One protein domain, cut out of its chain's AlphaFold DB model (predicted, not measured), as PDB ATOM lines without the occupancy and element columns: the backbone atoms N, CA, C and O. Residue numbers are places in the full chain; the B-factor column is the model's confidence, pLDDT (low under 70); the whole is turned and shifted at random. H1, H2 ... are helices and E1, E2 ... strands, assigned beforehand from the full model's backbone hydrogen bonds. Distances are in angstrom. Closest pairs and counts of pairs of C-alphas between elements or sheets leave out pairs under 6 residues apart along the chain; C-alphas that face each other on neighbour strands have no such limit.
ATOM      1  N   LYS A   4     -11.108  19.295 -33.568       89.00
ATOM      2  CA  LYS A   4     -10.524  20.625 -33.759       89.00
ATOM      3  C   LYS A   4      -9.014  20.543 -33.661       89.00
ATOM      4  O   LYS A   4      -8.509  19.652 -32.984       89.00
ATOM      5  N   ASN A   5      -8.334  21.507 -34.275       91.44
ATOM      6  CA  ASN A   5      -6.902  21.734 -34.090       91.44
ATOM      7  C   ASN A   5      -6.059  20.534 -34.546       91.44
ATOM      8  O   ASN A   5      -5.279  19.964 -33.782       91.44
ATOM      9  N   VAL A   6      -6.246  20.158 -35.811       90.06
ATOM     10  CA  VAL A   6      -5.588  19.010 -36.443       90.06
ATOM     11  C   VAL A   6      -4.595  19.498 -37.481       90.06
ATOM     12  O   VAL A   6      -4.883  20.432 -38.225       90.06
ATOM     13  N   VAL A   7      -3.456  18.820 -37.575       91.69
ATOM     14  CA  VAL A   7      -2.507  18.984 -38.673       91.69
ATOM     15  C   VAL A   7      -2.264  17.640 -39.357       91.69
ATOM     16  O   VAL A   7      -2.074  16.624 -38.694       91.69
ATOM     17  N   SER A   8      -2.283  17.641 -40.689       89.62
ATOM     18  CA  SER A   8      -1.834  16.537 -41.536       89.62
ATOM     19  C   SER A   8      -0.505  16.925 -42.178       89.62
ATOM     20  O   SER A   8      -0.477  17.726 -43.115       89.62
ATOM     21  N   ALA A   9       0.583  16.350 -41.670       85.25
ATOM     22  CA  ALA A   9       1.958  16.723 -42.008       85.25
ATOM     23  C   ALA A   9       2.735  15.634 -42.770       85.25
ATOM     24  O   ALA A   9       3.958  15.628 -42.750       85.25
ATOM     25  N   SER A  10       2.053  14.683 -43.419       73.69
ATOM     26  CA  SER A  10       2.744  13.619 -44.153       73.69
ATOM     27  C   SER A  10       3.474  14.175 -45.378       73.69
ATOM     28  O   SER A  10       2.825  14.564 -46.355       73.69
ATOM     29  N   ASP A  11       4.800  14.152 -45.351       65.31
ATOM     30  CA  ASP A  11       5.637  14.311 -46.535       65.31
ATOM     31  C   ASP A  11       5.879  12.911 -47.106       65.31
ATOM     32  O   ASP A  11       6.680  12.144 -46.572       65.31
ATOM     33  N   ALA A  12       5.083  12.471 -48.086       54.59
ATOM     34  CA  ALA A  12       5.295  11.137 -48.639       54.59
ATOM     35  C   ALA A  12       6.411  11.212 -49.683       54.59
ATOM     36  O   ALA A  12       6.162  11.223 -50.886       54.59
ATOM     37  N   ASP A  13       7.660  11.238 -49.234       54.03
ATOM     38  CA  ASP A  13       8.782  10.958 -50.118       54.03
ATOM     39  C   ASP A  13       8.512   9.619 -50.836       54.03
ATOM     40  O   ASP A  13       8.407   8.562 -50.211       54.03
ATOM     41  N   ASN A  14       8.380   9.673 -52.167       51.16
ATOM     42  CA  ASN A  14       8.304   8.546 -53.115       51.16
ATOM     43  C   ASN A  14       6.951   7.941 -53.533       51.16
ATOM     44  O   ASN A  14       6.956   6.939 -54.256       51.16
ATOM     45  N   LEU A  15       5.791   8.537 -53.248       54.16
ATOM     46  CA  LEU A  15       4.574   8.119 -53.968       54.16
ATOM     47  C   LEU A  15       4.528   8.781 -55.353       54.16
ATOM     48  O   LEU A  15       4.030   9.892 -55.510       54.16
ATOM     49  N   LYS A  16       5.018   8.070 -56.384       60.19
ATOM     50  CA  LYS A  16       4.848   8.458 -57.805       60.19
ATOM     51  C   LYS A  16       3.375   8.645 -58.201       60.19
ATOM     52  O   LYS A  16       3.110   9.305 -59.195       60.19
ATOM     53  N   ASN A  17       2.445   8.085 -57.421       61.72
ATOM     54  CA  ASN A  17       1.002   8.261 -57.541       61.72
ATOM     55  C   ASN A  17       0.402   8.424 -56.134       61.72
ATOM     56  O   ASN A  17       0.562   7.509 -55.323       61.72
ATOM     57  N   PRO A  18      -0.292   9.529 -55.816       64.25
ATOM     58  CA  PRO A  18      -0.949   9.662 -54.522       64.25
ATOM     59  C   PRO A  18      -2.029   8.594 -54.344       64.25
ATOM     60  O   PRO A  18      -2.977   8.523 -55.121       64.25
ATOM     61  N   VAL A  19      -1.896   7.772 -53.302       67.50
ATOM     62  CA  VAL A  19      -2.821   6.660 -53.003       67.50
ATOM     63  C   VAL A  19      -3.916   7.019 -51.990       67.50
ATOM     64  O   VAL A  19      -4.704   6.157 -51.613       67.50
ATOM     65  N   GLY A  20      -4.028   8.284 -51.562       76.69
ATOM     66  CA  GLY A  20      -5.065   8.681 -50.608       76.69
ATOM     67  C   GLY A  20      -5.183  10.179 -50.344       76.69
ATOM     68  O   GLY A  20      -4.312  10.973 -50.704       76.69
ATOM     69  N   TYR A  21      -6.296  10.542 -49.706       83.94
ATOM     70  CA  TYR A  21      -6.531  11.871 -49.146       83.94
ATOM     71  C   TYR A  21      -5.693  12.090 -47.887       83.94
ATOM     72  O   TYR A  21      -5.512  11.159 -47.103       83.94
ATOM     73  N   ARG A  22      -5.242  13.330 -47.666       84.50
ATOM     74  CA  ARG A  22      -4.492  13.739 -46.464       84.50
ATOM     75  C   ARG A  22      -5.278  13.473 -45.181       84.50
ATOM     76  O   ARG A  22      -4.713  13.073 -44.171       84.50
ATOM     77  N   ILE A  23      -6.600  13.634 -45.238       82.62
ATOM     78  CA  ILE A  23      -7.513  13.253 -44.160       82.62
ATOM     79  C   ILE A  23      -8.495  12.218 -44.695       82.62
ATOM     80  O   ILE A  23      -9.289  12.491 -45.602       82.62
ATOM     81  N   ALA A  24      -8.444  11.018 -44.120       72.19
ATOM     82  CA  ALA A  24      -9.365   9.942 -44.444       72.19
ATOM     83  C   ALA A  24     -10.738  10.187 -43.794       72.19
ATOM     84  O   ALA A  24     -10.831  10.411 -42.591       72.19
ATOM     85  N   GLY A  25     -11.809  10.106 -44.591       71.44
ATOM     86  CA  GLY A  25     -13.198  10.162 -44.115       71.44
ATOM     87  C   GLY A  25     -13.852  11.542 -44.233       71.44
ATOM     88  O   GLY A  25     -13.646  12.431 -43.411       71.44
ATOM     89  N   ILE A  26     -14.735  11.703 -45.225       65.38
ATOM     90  CA  ILE A  26     -15.489  12.951 -45.446       65.38
ATOM     91  C   ILE A  26     -16.385  13.326 -44.254       65.38
ATOM     92  O   ILE A  26     -16.606  14.507 -43.988       65.38
ATOM     93  N   ASP A  27     -16.862  12.336 -43.498       73.38
ATOM     94  CA  ASP A  27     -17.695  12.563 -42.315       73.38
ATOM     95  C   ASP A  27     -16.904  13.127 -41.130       73.38
ATOM     96  O   ASP A  27     -17.460  13.883 -40.328       73.38
ATOM     97  N   ILE A  28     -15.595  12.848 -41.065       71.12
ATOM     98  CA  ILE A  28     -14.688  13.490 -40.109       71.12
ATOM     99  C   ILE A  28     -14.603  14.985 -40.420       71.12
ATOM    100  O   ILE A  28     -14.744  15.815 -39.522       71.12
ATOM    101  N   LEU A  29     -14.464  15.351 -41.697       77.06
ATOM    102  CA  LEU A  29     -14.322  16.747 -42.116       77.06
ATOM    103  C   LEU A  29     -15.568  17.596 -41.851       77.06
ATOM    104  O   LEU A  29     -15.434  18.725 -41.385       77.06
ATOM    105  N   LYS A  30     -16.775  17.054 -42.070       81.69
ATOM    106  CA  LYS A  30     -18.041  17.786 -41.830       81.69
ATOM    107  C   LYS A  30     -18.136  18.346 -40.408       81.69
ATOM    108  O   LYS A  30     -18.642  19.449 -40.207       81.69
ATOM    109  N   ASN A  31     -17.616  17.598 -39.436       83.06
ATOM    110  CA  ASN A  31     -17.633  17.944 -38.016       83.06
ATOM    111  C   ASN A  31     -16.258  18.390 -37.502       83.06
ATOM    112  O   ASN A  31     -15.978  18.249 -36.307       83.06
ATOM    113  N   SER A  32     -15.407  18.924 -38.383       85.19
ATOM    114  CA  SER A  32     -14.079  19.415 -38.025       85.19
ATOM    115  C   SER A  32     -13.898  20.905 -38.295       85.19
ATOM    116  O   SER A  32     -14.551  21.488 -39.163       85.19
ATOM    117  N   ARG A  33     -13.011  21.546 -37.532       88.19
ATOM    118  CA  ARG A  33     -12.609  22.947 -37.725       88.19
ATOM    119  C   ARG A  33     -11.133  23.124 -37.397       88.19
ATOM    120  O   ARG A  33     -10.596  22.381 -36.581       88.19
ATOM    121  N   ASN A  34     -10.522  24.161 -37.964       91.06
ATOM    122  CA  ASN A  34      -9.124  24.506 -37.716       91.06
ATOM    123  C   ASN A  34      -8.179  23.341 -38.055       91.06
ATOM    124  O   ASN A  34      -7.446  22.829 -37.207       91.06
ATOM    125  N   ILE A  35      -8.296  22.880 -39.299       92.06
ATOM    126  CA  ILE A  35      -7.467  21.828 -39.873       92.06
ATOM    127  C   ILE A  35      -6.353  22.481 -40.685       92.06
ATOM    128  O   ILE A  35      -6.600  23.441 -41.413       92.06
ATOM    129  N   TYR A  36      -5.153  21.919 -40.604       93.44
ATOM    130  CA  TYR A  36      -3.997  22.329 -41.386       93.44
ATOM    131  C   TYR A  36      -3.476  21.165 -42.231       93.44
ATOM    132  O   TYR A  36      -3.276  20.064 -41.724       93.44
ATOM    133  N   GLU A  37      -3.237  21.402 -43.516       92.56
ATOM    134  CA  GLU A  37      -2.607  20.443 -44.424       92.56
ATOM    135  C   GLU A  37      -1.252  20.959 -44.900       92.56
ATOM    136  O   GLU A  37      -1.161  22.085 -45.394       92.56
ATOM    137  N   LEU A  38      -0.215  20.126 -44.803       91.50
ATOM    138  CA  LEU A  38       1.104  20.457 -45.331       91.50
ATOM    139  C   LEU A  38       1.044  20.643 -46.853       91.50
ATOM    140  O   LEU A  38       0.624  19.751 -47.594       91.50
ATOM    141  N   SER A  39       1.482  21.806 -47.325       90.38
ATOM    142  CA  SER A  39       1.407  22.222 -48.723       90.38
ATOM    143  C   SER A  39       2.270  21.361 -49.639       90.38
ATOM    144  O   SER A  39       1.845  21.066 -50.753       90.38
ATOM    145  N   THR A  40       3.431  20.918 -49.151       86.56
ATOM    146  CA  THR A  40       4.389  20.074 -49.880       86.56
ATOM    147  C   THR A  40       3.998  18.601 -49.909       86.56
ATOM    148  O   THR A  40       4.570  17.843 -50.685       86.56
ATOM    149  N   SER A  41       2.990  18.194 -49.130       85.06
ATOM    150  CA  SER A  41       2.512  16.815 -49.136       85.06
ATOM    151  C   SER A  41       2.038  16.417 -50.531       85.06
ATOM    152  O   SER A  41       1.191  17.082 -51.131       85.06
ATOM    153  N   ASN A  42       2.517  15.286 -51.027       83.62
ATOM    154  CA  ASN A  42       2.072  14.727 -52.299       83.62
ATOM    155  C   ASN A  42       0.728  13.983 -52.218       83.62
ATOM    156  O   ASN A  42       0.208  13.609 -53.262       83.62
ATOM    157  N   ALA A  43       0.149  13.770 -51.031       85.12
ATOM    158  CA  ALA A  43      -1.185  13.183 -50.883       85.12
ATOM    159  C   ALA A  43      -2.295  14.135 -51.374       85.12
ATOM    160  O   ALA A  43      -2.116  15.355 -51.431       85.12
ATOM    161  N   ILE A  44      -3.471  13.587 -51.700       87.06
ATOM    162  CA  ILE A  44      -4.589  14.366 -52.250       87.06
ATOM    163  C   ILE A  44      -5.116  15.326 -51.176       87.06
ATOM    164  O   ILE A  44      -5.573  14.895 -50.117       87.06
ATOM    165  N   THR A  45      -5.089  16.629 -51.459       89.31
ATOM    166  CA  THR A  45      -5.651  17.648 -50.561       89.31
ATOM    167  C   THR A  45      -7.163  17.493 -50.392       89.31
ATOM    168  O   THR A  45      -7.889  17.204 -51.354       89.31
ATOM    169  N   ASN A  46      -7.656  17.731 -49.177       89.69
ATOM    170  CA  ASN A  46      -9.082  17.810 -48.881       89.69
ATOM    171  C   ASN A  46      -9.623  19.251 -48.991       89.69
ATOM    172  O   ASN A  46     -10.835  19.446 -48.858       89.69
ATOM    173  N   ILE A  47      -8.770  20.244 -49.279       89.69
ATOM    174  CA  ILE A  47      -9.171  21.640 -49.496       89.69
ATOM    175  C   ILE A  47     -10.011  21.742 -50.775       89.69
ATOM    176  O   ILE A  47      -9.639  21.252 -51.845       89.69
ATOM    177  N   ARG A  48     -11.169  22.379 -50.660       88.75
ATOM    178  CA  ARG A  48     -12.130  22.715 -51.713       88.75
ATOM    179  C   ARG A  48     -12.620  24.139 -51.454       88.75
ATOM    180  O   ARG A  48     -12.525  24.636 -50.338       88.75
ATOM    181  N   GLU A  49     -13.196  24.786 -52.462       87.19
ATOM    182  CA  GLU A  49     -13.732  26.149 -52.320       87.19
ATOM    183  C   GLU A  49     -14.696  26.266 -51.122       87.19
ATOM    184  O   GLU A  49     -14.540  27.140 -50.270       87.19
ATOM    185  N   LEU A  50     -15.598  25.287 -50.992       85.38
ATOM    186  CA  LEU A  50     -16.648  25.217 -49.969       85.38
ATOM    187  C   LEU A  50     -16.163  24.957 -48.530       85.38
ATOM    188  O   LEU A  50     -16.978  25.040 -47.615       85.38
ATOM    189  N   ASN A  51     -14.899  24.573 -48.314       86.12
ATOM    190  CA  ASN A  51     -14.359  24.277 -46.975       86.12
ATOM    191  C   ASN A  51     -13.036  25.006 -46.682       86.12
ATOM    192  O   ASN A  51     -12.312  24.641 -45.750       86.12
ATOM    193  N   SER A  52     -12.723  26.030 -47.476       83.56
ATOM    194  CA  SER A  52     -11.494  26.824 -47.377       83.56
ATOM    195  C   SER A  52     -11.379  27.624 -46.068       83.56
ATOM    196  O   SER A  52     -10.279  27.973 -45.645       83.56
ATOM    197  N   ASP A  53     -12.494  27.853 -45.371       87.19
ATOM    198  CA  ASP A  53     -12.557  28.414 -44.018       87.19
ATOM    199  C   ASP A  53     -12.201  27.388 -42.922       87.19
ATOM    200  O   ASP A  53     -11.786  27.753 -41.816       87.19
ATOM    201  N   GLN A  54     -12.343  26.094 -43.219       88.19
ATOM    202  CA  GLN A  54     -12.169  24.990 -42.268       88.19
ATOM    203  C   GLN A  54     -10.789  24.342 -42.370       88.19
ATOM    204  O   GLN A  54     -10.221  23.965 -41.338       88.19
ATOM    205  N   ILE A  55     -10.279  24.207 -43.599       91.25
ATOM    206  CA  ILE A  55      -9.021  23.537 -43.926       91.25
ATOM    207  C   ILE A  55      -8.064  24.552 -44.545       91.25
ATOM    208  O   ILE A  55      -8.319  25.102 -45.615       91.25
ATOM    209  N   LYS A  56      -6.946  24.785 -43.863       92.81
ATOM    210  CA  LYS A  56      -5.911  25.740 -44.253       92.81
ATOM    211  C   LYS A  56      -4.682  24.993 -44.755       92.81
ATOM    212  O   LYS A  56      -4.330  23.935 -44.239       92.81
ATOM    213  N   SER A  57      -3.998  25.570 -45.732       92.88
ATOM    214  CA  SER A  57      -2.677  25.098 -46.150       92.88
ATOM    215  C   SER A  57      -1.602  25.659 -45.212       92.88
ATOM    216  O   SER A  57      -1.699  26.812 -44.788       92.88
ATOM    217  N   VAL A  58      -0.585  24.863 -44.884       93.75
ATOM    218  CA  VAL A  58       0.582  25.268 -44.085       93.75
ATOM    219  C   VAL A  58       1.869  24.803 -44.763       93.75
ATOM    220  O   VAL A  58       1.875  23.768 -45.417       93.75
ATOM    221  N   ASN A  59       2.959  25.560 -44.641       91.94
ATOM    222  CA  ASN A  59       4.266  25.158 -45.166       91.94
ATOM    223  C   ASN A  59       5.105  24.423 -44.106       91.94
ATOM    224  O   ASN A  59       4.776  24.422 -42.920       91.94
ATOM    225  N   LEU A  60       6.203  23.810 -44.546       90.25
ATOM    226  CA  LEU A  60       7.105  23.063 -43.670       90.25
ATOM    227  C   LEU A  60       7.747  23.955 -42.593       90.25
ATOM    228  O   LEU A  60       7.863  23.539 -41.444       90.25
ATOM    229  N   ASP A  61       8.105  25.196 -42.936       91.94
ATOM    230  CA  ASP A  61       8.749  26.134 -42.007       91.94
ATOM    231  C   ASP A  61       7.872  26.437 -40.791       91.94
ATOM    232  O   ASP A  61       8.366  26.470 -39.669       91.94
ATOM    233  N   ALA A  62       6.560  26.590 -40.978       93.38
ATOM    234  CA  ALA A  62       5.640  26.782 -39.865       93.38
ATOM    235  C   ALA A  62       5.603  25.560 -38.933       93.38
ATOM    236  O   ALA A  62       5.558  25.731 -37.715       93.38
ATOM    237  N   LEU A  63       5.690  24.336 -39.468       92.94
ATOM    238  CA  LEU A  63       5.742  23.110 -38.657       92.94
ATOM    239  C   LEU A  63       7.052  22.976 -37.864       92.94
ATOM    240  O   LEU A  63       7.102  22.250 -36.879       92.94
ATOM    241  N   LYS A  64       8.095  23.726 -38.226       93.50
ATOM    242  CA  LYS A  64       9.347  23.813 -37.459       93.50
ATOM    243  C   LYS A  64       9.280  24.806 -36.297       93.50
ATOM    244  O   LYS A  64      10.278  25.008 -35.616       93.50
ATOM    245  N   THR A  65       8.121  25.416 -36.033       94.62
ATOM    246  CA  THR A  65       7.946  26.414 -34.962       94.62
ATOM    247  C   THR A  65       7.020  25.920 -33.852       94.62
ATOM    248  O   THR A  65       5.973  25.318 -34.105       94.62
ATOM    249  N   LYS A  66       7.384  26.176 -32.587       95.06
ATOM    250  CA  LYS A  66       6.553  25.805 -31.424       95.06
ATOM    251  C   LYS A  66       5.266  26.626 -31.441       95.06
ATOM    252  O   LYS A  66       4.207  26.169 -31.004       95.06
ATOM    253  N   GLU A  67       5.364  27.841 -31.959       95.56
ATOM    254  CA  GLU A  67       4.310  28.830 -32.090       95.56
ATOM    255  C   GLU A  67       3.142  28.285 -32.910       95.56
ATOM    256  O   GLU A  67       1.996  28.476 -32.506       95.56
ATOM    257  N   PHE A  68       3.403  27.539 -33.991       95.81
ATOM    258  CA  PHE A  68       2.345  26.895 -34.768       95.81
ATOM    259  C   PHE A  68       1.502  25.953 -33.898       95.81
ATOM    260  O   PHE A  68       0.281  26.080 -33.827       95.81
ATOM    261  N   TYR A  69       2.144  25.041 -33.171       95.12
ATOM    262  CA  TYR A  69       1.443  24.065 -32.338       95.12
ATOM    263  C   TYR A  69       0.707  24.703 -31.160       95.12
ATOM    264  O   TYR A  69      -0.424  24.338 -30.847       95.12
ATOM    265  N   THR A  70       1.330  25.679 -30.509       96.00
ATOM    266  CA  THR A  70       0.783  26.300 -29.296       96.00
ATOM    267  C   THR A  70      -0.292  27.334 -29.611       96.00
ATOM    268  O   THR A  70      -1.367  27.290 -29.019       96.00
ATOM    269  N   SER A  71      -0.055  28.219 -30.578       95.19
ATOM    270  CA  SER A  71      -0.980  29.311 -30.909       95.19
ATOM    271  C   SER A  71      -2.113  28.849 -31.819       95.19
ATOM    272  O   SER A  71      -3.261  29.233 -31.609       95.19
ATOM    273  N   ASN A  72      -1.815  28.002 -32.813       93.94
ATOM    274  CA  ASN A  72      -2.824  27.603 -33.793       93.94
ATOM    275  C   ASN A  72      -3.558  26.337 -33.371       93.94
ATOM    276  O   ASN A  72      -4.766  26.251 -33.581       93.94
ATOM    277  N   LEU A  73      -2.854  25.356 -32.796       93.81
ATOM    278  CA  LEU A  73      -3.466  24.086 -32.393       93.81
ATOM    279  C   LEU A  73      -3.813  24.025 -30.896       93.81
ATOM    280  O   LEU A  73      -4.533  23.122 -30.465       93.81
ATOM    281  N   GLY A  74      -3.356  24.989 -30.091       94.38
ATOM    282  CA  GLY A  74      -3.594  24.996 -28.646       94.38
ATOM    283  C   GLY A  74      -2.869  23.869 -27.906       94.38
ATOM    284  O   GLY A  74      -3.276  23.499 -26.806       94.38
ATOM    285  N   TRP A  75      -1.840  23.267 -28.512       94.12
ATOM    286  CA  TRP A  75      -1.087  22.186 -27.885       94.12
ATOM    287  C   TRP A  75      -0.196  22.754 -26.792       94.12
ATOM    288  O   TRP A  75       0.524  23.727 -26.994       94.12
ATOM    289  N   THR A  76      -0.235  22.132 -25.621       95.25
ATOM    290  CA  THR A  76       0.502  22.612 -24.453       95.25
ATOM    291  C   THR A  76       1.819  21.869 -24.302       95.25
ATOM    292  O   THR A  76       1.860  20.648 -24.479       95.25
ATOM    293  N   ASP A  77       2.853  22.560 -23.835       94.62
ATOM    294  CA  ASP A  77       4.102  21.923 -23.410       94.62
ATOM    295  C   ASP A  77       3.966  21.116 -22.116       94.62
ATOM    296  O   ASP A  77       4.884  20.389 -21.760       94.62
ATOM    297  N   LEU A  78       2.818  21.150 -21.436       96.00
ATOM    298  CA  LEU A  78       2.497  20.194 -20.374       96.00
ATOM    299  C   LEU A  78       2.457  18.745 -20.886       96.00
ATOM    300  O   LEU A  78       2.897  17.840 -20.186       96.00
ATOM    301  N   ILE A  79       1.955  18.545 -22.106       96.44
ATOM    302  CA  ILE A  79       1.725  17.224 -22.716       96.44
ATOM    303  C   ILE A  79       2.778  16.930 -23.789       96.44
ATOM    304  O   ILE A  79       3.252  15.801 -23.917       96.44
ATOM    305  N   TRP A  80       3.154  17.951 -24.560       96.06
ATOM    306  CA  TRP A  80       4.006  17.810 -25.734       96.06
ATOM    307  C   TRP A  80       5.436  18.289 -25.470       96.06
ATOM    308  O   TRP A  80       5.681  19.274 -24.773       96.06
ATOM    309  N   ASN A  81       6.397  17.587 -26.059       95.19
ATOM    310  CA  ASN A  81       7.797  17.960 -26.135       95.19
ATOM    311  C   ASN A  81       8.094  18.556 -27.520       95.19
ATOM    312  O   ASN A  81       7.928  17.887 -28.541       95.19
ATOM    313  N   PHE A  82       8.573  19.800 -27.528       95.06
ATOM    314  CA  PHE A  82       8.879  20.576 -28.733       95.06
ATOM    315  C   PHE A  82      10.388  20.717 -29.015       95.06
ATOM    316  O   PHE A  82      10.770  21.531 -29.848       95.06
ATOM    317  N   ILE A  83      11.259  19.975 -28.324       93.56
ATOM    318  CA  ILE A  83      12.720  20.144 -28.449       93.56
ATOM    319  C   ILE A  83      13.226  19.834 -29.872       93.56
ATOM    320  O   ILE A  83      14.061  20.568 -30.391       93.56
ATOM    321  N   ASP A  84      12.682  18.807 -30.528       90.50
ATOM    322  CA  ASP A  84      13.197  18.306 -31.814       90.50
ATOM    323  C   ASP A  84      12.442  18.842 -33.048       90.50
ATOM    324  O   ASP A  84      12.630  18.340 -34.158       90.50
ATOM    325  N   ILE A  85      11.539  19.822 -32.911       91.50
ATOM    326  CA  ILE A  85      10.632  20.165 -34.029       91.50
ATOM    327  C   ILE A  85      11.360  20.763 -35.233       91.50
ATOM    328  O   ILE A  85      10.890  20.642 -36.356       91.50
ATOM    329  N   MET A  86      12.522  21.386 -35.017       88.31
ATOM    330  CA  MET A  86      13.319  21.962 -36.102       88.31
ATOM    331  C   MET A  86      13.816  20.890 -37.082       88.31
ATOM    332  O   MET A  86      14.015  21.189 -38.258       88.31
ATOM    333  N   SER A  87      14.024  19.659 -36.599       85.31
ATOM    334  CA  SER A  87      14.551  18.532 -37.377       85.31
ATOM    335  C   SER A  87      13.512  17.471 -37.731       85.31
ATOM    336  O   SER A  87      13.761  16.688 -38.640       85.31
ATOM    337  N   THR A  88      12.399  17.408 -37.001       84.25
ATOM    338  CA  THR A  88      11.373  16.359 -37.162       84.25
ATOM    339  C   THR A  88      10.012  16.888 -37.574       84.25
ATOM    340  O   THR A  88       9.108  16.091 -37.819       84.25
ATOM    341  N   GLU A  89       9.836  18.213 -37.541       88.44
ATOM    342  CA  GLU A  89       8.591  18.934 -37.801       88.44
ATOM    343  C   GLU A  89       7.423  18.570 -36.879       88.44
ATOM    344  O   GLU A  89       6.458  19.317 -36.831       88.44
ATOM    345  N   ILE A  90       7.489  17.477 -36.117       87.75
ATOM    346  CA  ILE A  90       6.391  16.897 -35.349       87.75
ATOM    347  C   ILE A  90       6.828  16.770 -33.883       87.75
ATOM    348  O   ILE A  90       7.789  16.057 -33.578       87.75
ATOM    349  N   PRO A  91       6.128  17.417 -32.936       92.25
ATOM    350  CA  PRO A  91       6.432  17.278 -31.521       92.25
ATOM    351  C   PRO A  91       6.070  15.878 -31.018       92.25
ATOM    352  O   PRO A  91       5.164  15.212 -31.522       92.25
ATOM    353  N   LYS A  92       6.762  15.435 -29.971       93.56
ATOM    354  CA  LYS A  92       6.561  14.114 -29.359       93.56
ATOM    355  C   LYS A  92       5.745  14.249 -28.079       93.56
ATOM    356  O   LYS A  92       5.806  15.284 -27.421       93.56
ATOM    357  N   LEU A  93       5.013  13.211 -27.686       94.69
ATOM    358  CA  LEU A  93       4.436  13.165 -26.341       94.69
ATOM    359  C   LEU A  93       5.559  13.105 -25.304       94.69
ATOM    360  O   LEU A  93       6.588  12.458 -25.525       94.69
ATOM    361  N   LYS A  94       5.360  13.774 -24.171       93.81
ATOM    362  CA  LYS A  94       6.201  13.548 -22.998       93.81
ATOM    363  C   LYS A  94       5.954  12.131 -22.470       93.81
ATOM    364  O   LYS A  94       4.814  11.666 -22.475       93.81
TER     365      LYS A  94
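This is residues 4 to 94 of the 95 residues of an uncharacterized protein of [Clostridium] spiroforme (UniProt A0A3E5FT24). Little of this model is regular structure, 36 of 91 printed residues: a small parallel sheet, E1 E2 E3, stands between long loops with H1 and the short helices H2, H3 and H4. Four named helices and three named strands run E1 H1 E2 E3 H2 H3 H4, mixed in class. The whole is compact, radius of gyration of the C-alphas 13.5 A, spanning 33 by 31 by 19 A.

Find E1, residues 4 to 8, from C-alpha 4 at (-10.524, 20.625, -33.759). Then come H1, 26 to 30, E2, 32 to 38, 16.9 A long, E3, 55 to 58, H2, 60 to 63, H3, 66 to 72, and H4, 85 to 88, ending at C-alpha 88 (11.373, 16.359, -37.162).

Between E1 and E2 find N 8 and O 36, 2.8 A apart; between E2 and E3, N 56 and O 35, 2.8 A. H3 only grazes the sheet, with residues 68 to 72. In H1 and H3 every O i to N i+4 pair is within hydrogen-bond range.

The printed part has no cut. The links after E1, E2 and H3 are long. Look for pLDDT under 70 at residues 11 to 19 and 26.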